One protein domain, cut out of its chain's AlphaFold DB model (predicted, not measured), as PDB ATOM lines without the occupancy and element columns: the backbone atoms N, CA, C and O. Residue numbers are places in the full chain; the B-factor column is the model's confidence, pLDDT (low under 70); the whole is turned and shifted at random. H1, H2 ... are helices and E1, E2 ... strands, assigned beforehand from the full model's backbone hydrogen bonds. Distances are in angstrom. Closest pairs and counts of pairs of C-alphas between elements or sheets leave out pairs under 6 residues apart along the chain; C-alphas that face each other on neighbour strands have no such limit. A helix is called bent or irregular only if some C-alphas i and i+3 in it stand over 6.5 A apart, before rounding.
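This is residues 84 to 186 of the 213 residues of an uncharacterized protein of Firmicutes bacterium CAG:110 (UniProt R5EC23). A strongly twisted sheet of four antiparallel strands has helix H2 over one face, while the long helix H3 starts near edge strand E4, crosses H2 and runs away from the sheet. Short helix H1 sits beside the start of H2 and grazes the sheet. The printed part has 103 residues, in the order H1 H2 E1 E2 E3 E4 H3, and its class is mixed, helices and strands. It is compact, with a radius of gyration of the C-alphas of 13.6 A, yet elongated, spanning 47 by 30 by 25 A.

The sheet holds E1, residues 113 to 118, 17.0 A; E2, 124 to 130, 20.4 A; E3, 136 to 142, 20.2 A; and E4, 148 to 154, 18.1 A. H3, residues 163 to 186, measures 34.2 A and ends at C-alpha 186 (202.128, 108.869, 201.550). H2 is residues 98 to 106, 11.7 A; H1 is residues 84 to 87, 5.5 A, from C-alpha 84 (184.363, 97.322, 225.862).

The strands run E1 E2 E3 E4 across the sheet, a meander, each the antiparallel neighbour of the one before. N 115 and O 127 are 2.9 A apart, N 140 and O 126 2.7 A, and N 139 and O 152 2.8 A, within hydrogen-bond range. H2 lies over E2 and E3 at a height over the sheet of 10.1 A, along the strands, at 20 degrees to E2 on the local plane. H3 only grazes the sheet with residues 163 to 170; the closest C-alphas of E4 and H3 are Met 153 and Arg 166, 6.9 A. With residues 173 to 177 alone H3 touches H2, about perpendicular at 90 degrees, closest at the C-alphas of Leu 101 and Tyr 174, 6.4 A. H1 only grazes the sheet with residues 84 to 86 and touches H2, closest at the C-alphas of Lys 86 and Thr 99, 4.9 A. Every O i to N i+4 pair is within hydrogen-bond range in H2, 16 of 20 in H3, and H1 is too short for such a pair.

The farthest C-alphas, Ser 120 and Cys 186, are 47.6 A apart. H3 has a kink of 41 degrees near residue 180 and is irregular, with C-alphas 181 and 184 7.4 A apart. The printed part has no cut and no long link. Confidence is under 70 at residues 132 to 134 and 184 to 186.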
ATOM      1  N   VAL A  84     184.464  95.853 225.927       96.88
ATOM      2  CA  VAL A  84     184.363  97.322 225.862       96.88
ATOM      3  C   VAL A  84     185.742  97.970 225.791       96.88
ATOM      4  O   VAL A  84     185.959  98.849 224.962       96.88
ATOM      5  N   VAL A  85     186.694  97.519 226.614       97.56
ATOM      6  CA  VAL A  85     188.070  98.026 226.549       97.56
ATOM      7  C   VAL A  85     188.724  97.629 225.231       97.56
ATOM      8  O   VAL A  85     189.293  98.484 224.562       97.56
ATOM      9  N   LYS A  86     188.611  96.362 224.821       97.81
ATOM     10  CA  LYS A  86     189.255  95.845 223.607       97.81
ATOM     11  C   LYS A  86     188.834  96.579 222.338       97.81
ATOM     12  O   LYS A  86     189.703  96.867 221.514       97.81
ATOM     13  N   SER A  87     187.540  96.854 222.177       96.62
ATOM     14  CA  SER A  87     186.985  97.576 221.026       96.62
ATOM     15  C   SER A  87     186.943  99.093 221.212       96.62
ATOM     16  O   SER A  87     186.534  99.802 220.298       96.62
ATOM     17  N   GLY A  88     187.286  99.583 222.402       96.06
ATOM     18  CA  GLY A  88     187.273 100.999 222.730       96.06
ATOM     19  C   GLY A  88     188.469 101.757 222.162       96.06
ATOM     20  O   GLY A  88     189.292 101.217 221.422       96.06
ATOM     21  N   TYR A  89     188.569 103.021 222.569       95.25
ATOM     22  CA  TYR A  89     189.491 104.010 222.020       95.25
ATOM     23  C   TYR A  89     190.207 104.779 223.135       95.25
ATOM     24  O   TYR A  89     189.649 104.975 224.219       95.25
ATOM     25  N   LEU A  90     191.439 105.227 222.885       90.25
ATOM     26  CA  LEU A  90     192.191 106.038 223.845       90.25
ATOM     27  C   LEU A  90     191.887 107.526 223.647       90.25
ATOM     28  O   LEU A  90     192.529 108.212 222.861       90.25
ATOM     29  N   GLY A  91     190.918 108.047 224.399       82.19
ATOM     30  CA  GLY A  91     190.567 109.468 224.348       82.19
ATOM     31  C   GLY A  91     189.848 109.840 223.049       82.19
ATOM     32  O   GLY A  91     188.844 109.223 222.708       82.19
ATOM     33  N   GLU A  92     190.328 110.873 222.356       82.38
ATOM     34  CA  GLU A  92     189.713 111.372 221.111       82.38
ATOM     35  C   GLU A  92     190.142 110.585 219.864       82.38
ATOM     36  O   GLU A  92     189.578 110.761 218.783       82.38
ATOM     37  N   TYR A  93     191.128 109.701 220.006       86.75
ATOM     38  CA  TYR A  93     191.667 108.909 218.915       86.75
ATOM     39  C   TYR A  93     190.746 107.744 218.557       86.75
ATOM     40  O   TYR A  93     190.674 106.773 219.304       86.75
ATOM     41  N   THR A  94     190.062 107.814 217.414       89.56
ATOM     42  CA  THR A  94     189.029 106.829 217.031       89.56
ATOM     43  C   THR A  94     189.404 105.937 215.844       89.56
ATOM     44  O   THR A  94     188.613 105.084 215.451       89.56
ATOM     45  N   ASP A  95     190.615 106.072 215.293       92.00
ATOM     46  CA  ASP A  95     191.041 105.321 214.099       92.00
ATOM     47  C   ASP A  95     191.653 103.943 214.416       92.00
ATOM     48  O   ASP A  95     191.774 103.078 213.539       92.00
ATOM     49  N   ILE A  96     192.086 103.740 215.665       93.81
ATOM     50  CA  ILE A  96     192.780 102.533 216.129       93.81
ATOM     51  C   ILE A  96     192.190 102.129 217.477       93.81
ATOM     52  O   ILE A  96     192.224 102.897 218.440       93.81
ATOM     53  N   SER A  97     191.655 100.912 217.548       96.00
ATOM     54  CA  SER A  97     191.131 100.360 218.803       96.00
ATOM     55  C   SER A  97     192.248 100.097 219.817       96.00
ATOM     56  O   SER A  97     193.403  99.889 219.442       96.00
ATOM     57  N   VAL A  98     191.911 100.011 221.105       96.75
ATOM     58  CA  VAL A  98     192.884  99.671 222.159       96.75
ATOM     59  C   VAL A  98     193.587  98.342 221.874       96.75
ATOM     60  O   VAL A  98     194.800  98.257 222.039       96.75
ATOM     61  N   THR A  99     192.859  97.306 221.437       96.56
ATOM     62  CA  THR A  99     193.493  96.010 221.119       96.56
ATOM     63  C   THR A  99     194.483  96.155 219.977       96.56
ATOM     64  O   THR A  99     195.599  95.660 220.074       96.56
ATOM     65  N   GLU A 100     194.082  96.836 218.902       94.81
ATOM     66  CA  GLU A 100     194.944  97.029 217.739       94.81
ATOM     67  C   GLU A 100     196.199  97.818 218.114       94.81
ATOM     68  O   GLU A 100     197.298  97.409 217.754       94.81
ATOM     69  N   LEU A 101     196.054  98.895 218.884       95.12
ATOM     70  CA  LEU A 101     197.177  99.693 219.358       95.12
ATOM     71  C   LEU A 101     198.157  98.853 220.183       95.12
ATOM     72  O   LEU A 101     199.335  98.760 219.847       95.12
ATOM     73  N   LEU A 102     197.667  98.213 221.247       94.88
ATOM     74  CA  LEU A 102     198.529  97.511 222.192       94.88
ATOM     75  C   LEU A 102     199.141  96.241 221.598       94.88
ATOM     76  O   LEU A 102     200.295  95.940 221.890       94.88
ATOM     77  N   ASP A 103     198.430  95.522 220.726       93.50
ATOM     78  CA  ASP A 103     199.002  94.366 220.032       93.50
ATOM     79  C   ASP A 103     200.085  94.793 219.022       93.50
ATOM     80  O   ASP A 103     201.065  94.072 218.854       93.50
ATOM     81  N   ASN A 104     199.972  95.967 218.386       92.31
ATOM     82  CA  ASN A 104     201.026  96.474 217.495       92.31
ATOM     83  C   ASN A 104     202.257  96.995 218.253       92.31
ATOM     84  O   ASN A 104     203.368  96.893 217.731       92.31
ATOM     85  N   CYS A 105     202.077  97.545 219.455       90.62
ATOM     86  CA  CYS A 105     203.186  98.039 220.274       90.62
ATOM     87  C   CYS A 105     203.882  96.920 221.058       90.62
ATOM     88  O   CYS A 105     205.107  96.844 221.076       90.62
ATOM     89  N   TYR A 106     203.106  96.034 221.682       90.62
ATOM     90  CA  TYR A 106     203.591  95.090 222.696       90.62
ATOM     91  C   TYR A 106     203.358  93.619 222.325       90.62
ATOM     92  O   TYR A 106     203.918  92.717 222.946       90.62
ATOM     93  N   GLY A 107     202.548  93.352 221.298       83.38
ATOM     94  CA  GLY A 107     202.085  92.015 220.918       83.38
ATOM     95  C   GLY A 107     203.074  91.143 220.148       83.38
ATOM     96  O   GLY A 107     202.650  90.099 219.658       83.38
ATOM     97  N   SER A 108     204.354  91.539 220.049       77.56
ATOM     98  CA  SER A 108     205.471  90.834 219.383       77.56
ATOM     99  C   SER A 108     205.048  89.593 218.569       77.56
ATOM    100  O   SER A 108     204.537  89.726 217.461       77.56
ATOM    101  N   SER A 109     205.210  88.382 219.119       74.81
ATOM    102  CA  SER A 109     204.744  87.118 218.519       74.81
ATOM    103  C   SER A 109     203.520  86.520 219.231       74.81
ATOM    104  O   SER A 109     203.058  85.441 218.863       74.81
ATOM    105  N   GLN A 110     203.013  87.174 220.281       82.69
ATOM    106  CA  GLN A 110     201.935  86.668 221.134       82.69
ATOM    107  C   GLN A 110     200.929  87.773 221.441       82.69
ATOM    108  O   GLN A 110     201.292  88.863 221.875       82.69
ATOM    109  N   LYS A 111     199.641  87.455 221.284       88.88
ATOM    110  CA  LYS A 111     198.557  88.372 221.652       88.88
ATOM    111  C   LYS A 111     198.526  88.616 223.156       88.88
ATOM    112  O   LYS A 111     198.836  87.719 223.944       88.88
ATOM    113  N   GLY A 112     198.061  89.801 223.540       91.56
ATOM    114  CA  GLY A 112     197.878  90.147 224.942       91.56
ATOM    115  C   GLY A 112     196.912  89.193 225.649       91.56
ATOM    116  O   GLY A 112     195.858  88.830 225.116       91.56
ATOM    117  N   THR A 113     197.255  88.801 226.873       94.19
ATOM    118  CA  THR A 113     196.367  88.042 227.760       94.19
ATOM    119  C   THR A 113     195.510  89.016 228.554       94.19
ATOM    120  O   THR A 113     196.030  89.800 229.345       94.19
ATOM    121  N   TRP A 114     194.197  88.957 228.339       95.06
ATOM    122  CA  TRP A 114     193.227  89.863 228.948       95.06
ATOM    123  C   TRP A 114     192.562  89.230 230.167       95.06
ATOM    124  O   TRP A 114     192.143  88.074 230.125       95.06
ATOM    125  N   SER A 115     192.408  90.006 231.232       94.50
ATOM    126  CA  SER A 115     191.649  89.623 232.417       94.50
ATOM    127  C   SER A 115     190.865  90.809 232.967       94.50
ATOM    128  O   SER A 115     191.181  91.970 232.710       94.50
ATOM    129  N   SER A 116     189.822  90.515 233.736       94.94
ATOM    130  CA  SER A 116     189.095  91.515 234.513       94.94
ATOM    131  C   SER A 116     189.123  91.152 235.987       94.94
ATOM    132  O   SER A 116     189.109  89.971 236.340       94.94
ATOM    133  N   GLY A 117     189.067  92.156 236.847       91.69
ATOM    134  CA  GLY A 117     189.008  91.974 238.286       91.69
ATOM    135  C   GLY A 117     188.293  93.121 238.977       91.69
ATOM    136  O   GLY A 117     187.618  93.949 238.356       91.69
ATOM    137  N   LYS A 118     188.453  93.166 240.296       90.19
ATOM    138  CA  LYS A 118     188.008  94.279 241.129       90.19
ATOM    139  C   LYS A 118     189.228  94.943 241.758       90.19
ATOM    140  O   LYS A 118     190.105  94.250 242.261       90.19
ATOM    141  N   SER A 119     189.269  96.271 241.719       87.62
ATOM    142  CA  SER A 119     190.221  97.069 242.501       87.62
ATOM    143  C   SER A 119     189.890  96.987 244.002       87.62
ATOM    144  O   SER A 119     188.796  96.541 244.367       87.62
ATOM    145  N   SER A 120     190.789  97.469 244.869       84.62
ATOM    146  CA  SER A 120     190.547  97.642 246.315       84.62
ATOM    147  C   SER A 120     189.235  98.378 246.595       84.62
ATOM    148  O   SER A 120     188.480  98.015 247.494       84.62
ATOM    149  N   ASP A 121     188.907  99.342 245.737       88.06
ATOM    150  CA  ASP A 121     187.722 100.193 245.853       88.06
ATOM    151  C   ASP A 121     186.468  99.551 245.232       88.06
ATOM    152  O   ASP A 121     185.471 100.223 244.969       88.06
ATOM    153  N   ARG A 122     186.506  98.241 244.946       84.88
ATOM    154  CA  ARG A 122     185.436  97.447 244.306       84.88
ATOM    155  C   ARG A 122     185.036  97.898 242.894       84.88
ATOM    156  O   ARG A 122     184.045  97.407 242.349       84.88
ATOM    157  N   LYS A 123     185.823  98.768 242.261       90.19
ATOM    158  CA  LYS A 123     185.652  99.151 240.852       90.19
ATOM    159  C   LYS A 123     186.090  98.030 239.917       90.19
ATOM    160  O   LYS A 123     187.049  97.320 240.215       90.19
ATOM    161  N   THR A 124     185.399  97.871 238.791       93.88
ATOM    162  CA  THR A 124     185.806  96.917 237.750       93.88
ATOM    163  C   THR A 124     187.079  97.412 237.077       93.88
ATOM    164  O   THR A 124     187.127  98.543 236.594       93.88
ATOM    165  N   VAL A 125     188.092  96.553 237.034       95.56
ATOM    166  CA  VAL A 125     189.337  96.799 236.307       95.56
ATOM    167  C   VAL A 125     189.517  95.752 235.223       95.56
ATOM    168  O   VAL A 125     189.119  94.601 235.394       95.56
ATOM    169  N   VAL A 126     190.119  96.156 234.114       97.06
ATOM    170  CA  VAL A 126     190.524  95.281 233.013       97.06
ATOM    171  C   VAL A 126     192.027  95.421 232.861       97.06
ATOM    172  O   VAL A 126     192.549  96.526 232.937       97.06
ATOM    173  N   GLN A 127     192.735  94.322 232.657       96.00
ATOM    174  CA  GLN A 127     194.173  94.331 232.456       96.00
ATOM    175  C   GLN A 127     194.533  93.485 231.245       96.00
ATOM    176  O   GLN A 127     194.001  92.391 231.060       96.00
ATOM    177  N   VAL A 128     195.478  93.980 230.453       95.75
ATOM    178  CA  VAL A 128     196.178  93.187 229.447       95.75
ATOM    179  C   VAL A 128     197.626  92.989 229.873       95.75
ATOM    180  O   VAL A 128     198.252  93.911 230.396       95.75
ATOM    181  N   LYS A 129     198.140  91.775 229.679       94.19
ATOM    182  CA  LYS A 129     199.544  91.411 229.894       94.19
ATOM    183  C   LYS A 129     200.164  90.900 228.601       94.19
ATOM    184  O   LYS A 129     199.545  90.094 227.905       94.19
ATOM    185  N   TYR A 130     201.397  91.308 228.344       92.00
ATOM    186  CA  TYR A 130     202.233  90.830 227.250       92.00
ATOM    187  C   TYR A 130     203.488  90.147 227.817       92.00
ATOM    188  O   TYR A 130     203.968  90.504 228.897       92.00
ATOM    189  N   GLY A 131     203.987  89.132 227.105       84.88
ATOM    190  CA  GLY A 131     205.135  88.322 227.526       84.88
ATOM    191  C   GLY A 131     204.805  87.220 228.546       84.88
ATOM    192  O   GLY A 131     203.775  87.226 229.226       84.88
ATOM    193  N   SER A 132     205.704  86.241 228.662       69.88
ATOM    194  CA  SER A 132     205.580  85.087 229.560       69.88
ATOM    195  C   SER A 132     206.020  85.442 230.985       69.88
ATOM    196  O   SER A 132     207.055  84.983 231.454       69.88
ATOM    197  N   GLY A 133     205.259  86.295 231.670       64.94
ATOM    198  CA  GLY A 133     205.586  86.697 233.048       64.94
ATOM    199  C   GLY A 133     204.955  88.004 233.522       64.94
ATOM    200  O   GLY A 133     204.907  88.248 234.724       64.94
ATOM    201  N   GLY A 134     204.392  88.806 232.611       61.88
ATOM    202  CA  GLY A 134     203.803  90.104 232.952       61.88
ATOM    203  C   GLY A 134     204.816  91.245 233.018       61.88
ATOM    204  O   GLY A 134     204.647  92.135 233.843       61.88
ATOM    205  N   GLU A 135     205.836  91.217 232.157       78.56
ATOM    206  CA  GLU A 135     206.822  92.297 232.022       78.56
ATOM    207  C   GLU A 135     206.158  93.572 231.488       78.56
ATOM    208  O   GLU A 135     206.386  94.655 232.013       78.56
ATOM    209  N   THR A 136     205.229  93.441 230.540       90.12
ATOM    210  CA  THR A 136     204.441  94.573 230.044       90.12
ATOM    211  C   THR A 136     202.972  94.388 230.393       90.12
ATOM    212  O   THR A 136     202.368  93.354 230.087       90.12
ATOM    213  N   PHE A 137     202.364  95.392 231.022       93.06
ATOM    214  CA  PHE A 137     200.930  95.402 231.272       93.06
ATOM    215  C   PHE A 137     200.328  96.798 231.170       93.06
ATOM    216  O   PHE A 137     200.956  97.801 231.500       93.06
ATOM    217  N   VAL A 138     199.050  96.836 230.795       94.56
ATOM    218  CA  VAL A 138     198.219  98.041 230.837       94.56
ATOM    219  C   VAL A 138     196.935  97.704 231.580       94.56
ATOM    220  O   VAL A 138     196.264  96.718 231.266       94.56
ATOM    221  N   GLN A 139     196.604  98.506 232.588       95.62
ATOM    222  CA  GLN A 139     195.403  98.361 233.398       95.62
ATOM    223  C   GLN A 139     194.454  99.536 233.178       95.62
ATOM    224  O   GLN A 139     194.838 100.708 233.223       95.62
ATOM    225  N   PHE A 140     193.183  99.195 233.033       96.12
ATOM    226  CA  PHE A 140     192.061 100.080 232.805       96.12
ATOM    227  C   PHE A 140     191.084  99.988 233.976       96.12
ATOM    228  O   PHE A 140     190.848  98.910 234.518       96.12
ATOM    229  N   GLU A 141     190.491 101.112 234.354       95.00
ATOM    230  CA  GLU A 141     189.365 101.181 235.287       95.00
ATOM    231  C   GLU A 141     188.107 101.546 234.502       95.00
ATOM    232  O   GLU A 141     188.098 102.551 233.783       95.00
ATOM    233  N   MET A 142     187.051 100.748 234.658       94.94
ATOM    234  CA  MET A 142     185.737 101.074 234.110       94.94
ATOM    235  C   MET A 142     185.135 102.238 234.900       94.94
ATOM    236  O   MET A 142     185.074 102.201 236.131       94.94
ATOM    237  N   LEU A 143     184.688 103.265 234.182       93.06
ATOM    238  CA  LEU A 143     183.956 104.407 234.731       93.06
ATOM    239  C   LEU A 143     182.445 104.143 234.721       93.06
ATOM    240  O   LEU A 143     181.750 104.534 235.654       93.06
ATOM    241  N   ASP A 144     181.964 103.469 233.676       91.31
ATOM    242  CA  ASP A 144     180.606 102.945 233.505       91.31
ATOM    243  C   ASP A 144     180.622 101.804 232.469       91.31
ATOM    244  O   ASP A 144     181.690 101.292 232.135       91.31
ATOM    245  N   ASP A 145     179.457 101.409 231.955       89.75
ATOM    246  CA  ASP A 145     179.298 100.290 231.015       89.75
ATOM    247  C   ASP A 145     179.950 100.522 229.637       89.75
ATOM    248  O   ASP A 145     180.078  99.588 228.852       89.75
ATOM    249  N   SER A 146     180.365 101.753 229.317       91.06
ATOM    250  CA  SER A 146     180.907 102.126 228.000       91.06
ATOM    251  C   SER A 146     182.193 102.950 228.050       91.06
ATOM    252  O   SER A 146     182.865 103.108 227.031       91.06
ATOM    253  N   ARG A 147     182.539 103.506 229.213       93.06
ATOM    254  CA  ARG A 147     183.704 104.375 229.395       93.06
ATOM    255  C   ARG A 147     184.694 103.765 230.364       93.06
ATOM    256  O   ARG A 147     184.331 103.218 231.402       93.06
ATOM    257  N   PHE A 148     185.966 103.956 230.059       95.50
ATOM    258  CA  PHE A 148     187.081 103.511 230.878       95.50
ATOM    259  C   PHE A 148     188.214 104.537 230.826       95.50
ATOM    260  O   PHE A 148     188.218 105.449 229.999       95.50
ATOM    261  N   LYS A 149     189.184 104.386 231.721       94.19
ATOM    262  CA  LYS A 149     190.433 105.157 231.720       94.19
ATOM    263  C   LYS A 149     191.614 104.243 232.005       94.19
ATOM    264  O   LYS A 149     191.464 103.243 232.705       94.19
ATOM    265  N   VAL A 150     192.794 104.616 231.526       94.44
ATOM    266  CA  VAL A 150     194.036 103.926 231.892       94.44
ATOM    267  C   VAL A 150     194.449 104.358 233.298       94.44
ATOM    268  O   VAL A 150     194.478 105.551 233.598       94.44
ATOM    269  N   VAL A 151     194.744 103.395 234.173       92.88
ATOM    270  CA  VAL A 151     195.083 103.640 235.587       92.88
ATOM    271  C   VAL A 151     196.456 103.134 235.995       92.88
ATOM    272  O   VAL A 151     196.991 103.628 236.981       92.88
ATOM    273  N   SER A 152     197.046 102.206 235.248       91.81
ATOM    274  CA  SER A 152     198.406 101.732 235.500       91.81
ATOM    275  C   SER A 152     199.003 101.148 234.228       91.81
ATOM    276  O   SER A 152     198.272 100.609 233.395       91.81
ATOM    277  N   MET A 153     200.312 101.295 234.064       92.56
ATOM    278  CA  MET A 153     201.055 100.790 232.919       92.56
ATOM    279  C   MET A 153     202.506 100.535 233.329       92.56
ATOM    280  O   MET A 153     203.100 101.367 234.013       92.56
ATOM    281  N   SER A 154     203.060  99.410 232.893       90.94
ATOM    282  CA  SER A 154     204.487  99.082 232.953       90.94
ATOM    283  C   SER A 154     204.876  98.458 231.621       90.94
ATOM    284  O   SER A 154     204.079  97.719 231.034       90.94
ATOM    285  N   VAL A 155     206.076  98.773 231.148       87.81
ATOM    286  CA  VAL A 155     206.650  98.230 229.918       87.81
ATOM    287  C   VAL A 155     207.991  97.602 230.274       87.81
ATOM    288  O   VAL A 155     208.788  98.222 230.979       87.81
ATOM    289  N   ASP A 156     208.208  96.370 229.823       84.06
ATOM    290  CA  ASP A 156     209.438  95.584 229.982       84.06
ATOM    291  C   ASP A 156     209.925  95.460 231.439       84.06
ATOM    292  O   ASP A 156     211.118  95.476 231.736       84.06
ATOM    293  N   GLY A 157     208.988  95.373 232.384       77.38
ATOM    294  CA  GLY A 157     209.255  95.292 233.821       77.38
ATOM    295  C   GLY A 157     209.792  96.596 234.417       77.38
ATOM    296  O   GLY A 157     210.258  96.603 235.556       77.38
ATOM    297  N   GLY A 158     209.745  97.689 233.651       78.69
ATOM    298  CA  GLY A 158     210.184  99.015 234.053       78.69
ATOM    299  C   GLY A 158     209.257  99.691 235.065       78.69
ATOM    300  O   GLY A 158     208.231  99.152 235.493       78.69
ATOM    301  N   MET A 159     209.634 100.914 235.445       78.62
ATOM    302  CA  MET A 159     208.867 101.734 236.386       78.62
ATOM    303  C   MET A 159     207.426 101.951 235.907       78.62
ATOM    304  O   MET A 159     207.150 102.006 234.709       78.62
ATOM    305  N   LEU A 160     206.506 102.075 236.866       82.88
ATOM    306  CA  LEU A 160     205.118 102.397 236.565       82.88
ATOM    307  C   LEU A 160     205.031 103.804 235.986       82.88
ATOM    308  O   LEU A 160     205.514 104.758 236.589       82.88
ATOM    309  N   TYR A 161     204.358 103.927 234.849       79.56
ATOM    310  CA  TYR A 161     204.048 105.231 234.287       79.56
ATOM    311  C   TYR A 161     202.922 105.876 235.097       79.56
ATOM    312  O   TYR A 161     201.802 105.350 235.168       79.56
ATOM    313  N   GLU A 162     203.196 107.044 235.671       79.56
ATOM    314  CA  GLU A 162     202.227 107.804 236.454       79.56
ATOM    315  C   GLU A 162     201.724 109.042 235.708       79.56
ATOM    316  O   GLU A 162     202.373 109.579 234.811       79.56
ATOM    317  N   GLY A 163     200.518 109.487 236.075       81.75
ATOM    318  CA  GLY A 163     199.952 110.762 235.635       81.75
ATOM    319  C   GLY A 163     200.075 111.029 234.130       81.75
ATOM    320  O   GLY A 163     199.477 110.330 233.307       81.75
ATOM    321  N   THR A 164     200.818 112.086 233.800       84.12
ATOM    322  CA  THR A 164     201.024 112.596 232.440       84.12
ATOM    323  C   THR A 164     201.991 111.747 231.620       84.12
ATOM    324  O   THR A 164     201.779 111.614 230.419       84.12
ATOM    325  N   GLU A 165     202.996 111.116 232.230       86.81
ATOM    326  CA  GLU A 165     203.984 110.290 231.519       86.81
ATOM    327  C   GLU A 165     203.317 109.103 230.827       86.81
ATOM    328  O   GLU A 165     203.586 108.815 229.662       86.81
ATOM    329  N   ARG A 166     202.355 108.478 231.512       91.25
ATOM    330  CA  ARG A 166     201.532 107.405 230.948       91.25
ATOM    331  C   ARG A 166     200.747 107.856 229.722       91.25
ATOM    332  O   ARG A 166     200.650 107.124 228.742       91.25
ATOM    333  N   GLN A 167     200.161 109.050 229.786       86.69
ATOM    334  CA  GLN A 167     199.399 109.597 228.666       86.69
ATOM    335  C   GLN A 167     200.322 109.910 227.485       86.69
ATOM    336  O   GLN A 167     199.980 109.605 226.345       86.69
ATOM    337  N   THR A 168     201.497 110.478 227.752       88.69
ATOM    338  CA  THR A 168     202.505 110.774 226.732       88.69
ATOM    339  C   THR A 168     203.000 109.502 226.047       88.69
ATOM    340  O   THR A 168     203.066 109.475 224.818       88.69
ATOM    341  N   ALA A 169     203.282 108.439 226.806       90.06
ATOM    342  CA  ALA A 169     203.694 107.147 226.258       90.06
ATOM    343  C   ALA A 169     202.636 106.581 225.297       90.06
ATOM    344  O   ALA A 169     202.927 106.337 224.131       90.06
ATOM    345  N   LEU A 170     201.376 106.502 225.736       91.44
ATOM    346  CA  LEU A 170     200.282 105.979 224.907       91.44
ATOM    347  C   LEU A 170     199.965 106.849 223.683       91.44
ATOM    348  O   LEU A 170     199.597 106.327 222.632       91.44
ATOM    349  N   ASN A 171     200.102 108.172 223.791       91.38
ATOM    350  CA  ASN A 171     199.943 109.065 222.642       91.38
ATOM    351  C   ASN A 171     201.062 108.855 221.610       91.38
ATOM    352  O   ASN A 171     200.808 108.916 220.407       91.38
ATOM    353  N   THR A 172     202.286 108.605 222.080       91.38
ATOM    354  CA  THR A 172     203.440 108.313 221.219       91.38
ATOM    355  C   THR A 172     203.232 106.988 220.489       91.38
ATOM    356  O   THR A 172     203.309 106.953 219.262       91.38
ATOM    357  N   ASP A 173     202.842 105.943 221.222       91.75
ATOM    358  CA  ASP A 173     202.467 104.638 220.669       91.75
ATOM    359  C   ASP A 173     201.388 104.763 219.589       91.75
ATOM    360  O   ASP A 173     201.515 104.206 218.496       91.75
ATOM    361  N   TYR A 174     200.332 105.535 219.866       93.56
ATOM    362  CA  TYR A 174     199.247 105.753 218.913       93.56
ATOM    363  C   TYR A 174     199.760 106.342 217.604       93.56
ATOM    364  O   TYR A 174     199.451 105.832 216.525       93.56
ATOM    365  N   TYR A 175     200.563 107.403 217.695       91.12
ATOM    366  CA  TYR A 175     201.109 108.074 216.523       91.12
ATOM    367  C   TYR A 175     201.999 107.141 215.693       91.12
ATOM    368  O   TYR A 175     201.921 107.131 214.462       91.12
ATOM    369  N   GLU A 176     202.808 106.299 216.336       90.06
ATOM    370  CA  GLU A 176     203.622 105.309 215.633       90.06
ATOM    371  C   GLU A 176     202.782 104.264 214.896       90.06
ATOM    372  O   GLU A 176     203.030 103.988 213.720       90.06
ATOM    373  N   VAL A 177     201.771 103.690 215.549       91.56
ATOM    374  CA  VAL A 177     200.910 102.686 214.908       91.56
ATOM    375  C   VAL A 177     200.106 103.316 213.775       91.56
ATOM    376  O   VAL A 177     200.044 102.753 212.679       91.56
ATOM    377  N   TYR A 178     199.570 104.518 213.984       90.81
ATOM    378  CA  TYR A 178     198.858 105.277 212.960       90.81
ATOM    379  C   TYR A 178     199.735 105.540 211.735       90.81
ATOM    380  O   TYR A 178     199.375 105.187 210.612       90.81
ATOM    381  N   THR A 179     200.934 106.087 211.930       89.31
ATOM    382  CA  THR A 179     201.843 106.382 210.813       89.31
ATOM    383  C   THR A 179     202.296 105.125 210.074       89.31
ATOM    384  O   THR A 179     202.414 105.160 208.849       89.31
ATOM    385  N   ARG A 180     202.502 103.992 210.760       87.12
ATOM    386  CA  ARG A 180     202.802 102.701 210.113       87.12
ATOM    387  C   ARG A 180     201.619 102.190 209.288       87.12
ATOM    388  O   ARG A 180     201.817 101.811 208.136       87.12
ATOM    389  N   LYS A 181     200.402 102.237 209.839       85.62
ATOM    390  CA  LYS A 181     199.157 101.821 209.165       85.62
ATOM    391  C   LYS A 181     198.877 102.655 207.914       85.62
ATOM    392  O   LYS A 181     198.460 102.120 206.891       85.62
ATOM    393  N   HIS A 182     199.172 103.952 207.972       82.69
ATOM    394  CA  HIS A 182     198.904 104.904 206.894       82.69
ATOM    395  C   HIS A 182     200.128 105.236 206.026       82.69
ATOM    396  O   HIS A 182     200.024 106.032 205.095       82.69
ATOM    397  N   ARG A 183     201.278 104.578 206.235       71.81
ATOM    398  CA  ARG A 183     202.508 104.798 205.445       71.81
ATOM    399  C   ARG A 183     202.318 104.528 203.947       71.81
ATOM    400  O   ARG A 183     202.984 105.148 203.124       71.81
ATOM    401  N   GLY A 184     201.375 103.651 203.594       54.62
ATOM    402  CA  GLY A 184     200.977 103.372 202.210       54.62
ATOM    403  C   GLY A 184     200.187 104.493 201.519       54.62
ATOM    404  O   GLY A 184     200.080 104.468 200.299       54.62
ATOM    405  N   LEU A 185     199.669 105.484 202.256       51.56
ATOM    406  CA  LEU A 185     198.963 106.646 201.692       51.56
ATOM    407  C   LEU A 185     199.911 107.801 201.324       51.56
ATOM    408  O   LEU A 185     199.539 108.647 200.520       51.56
ATOM    409  N   CYS A 186     201.139 107.826 201.859       43.19
ATOM    410  CA  CYS A 186     202.128 108.869 201.550       43.19
ATOM    411  C   CYS A 186     203.062 108.518 200.379       43.19
ATOM    412  O   CYS A 186     203.666 109.414 199.795       43.19
TER     413      CYS A 186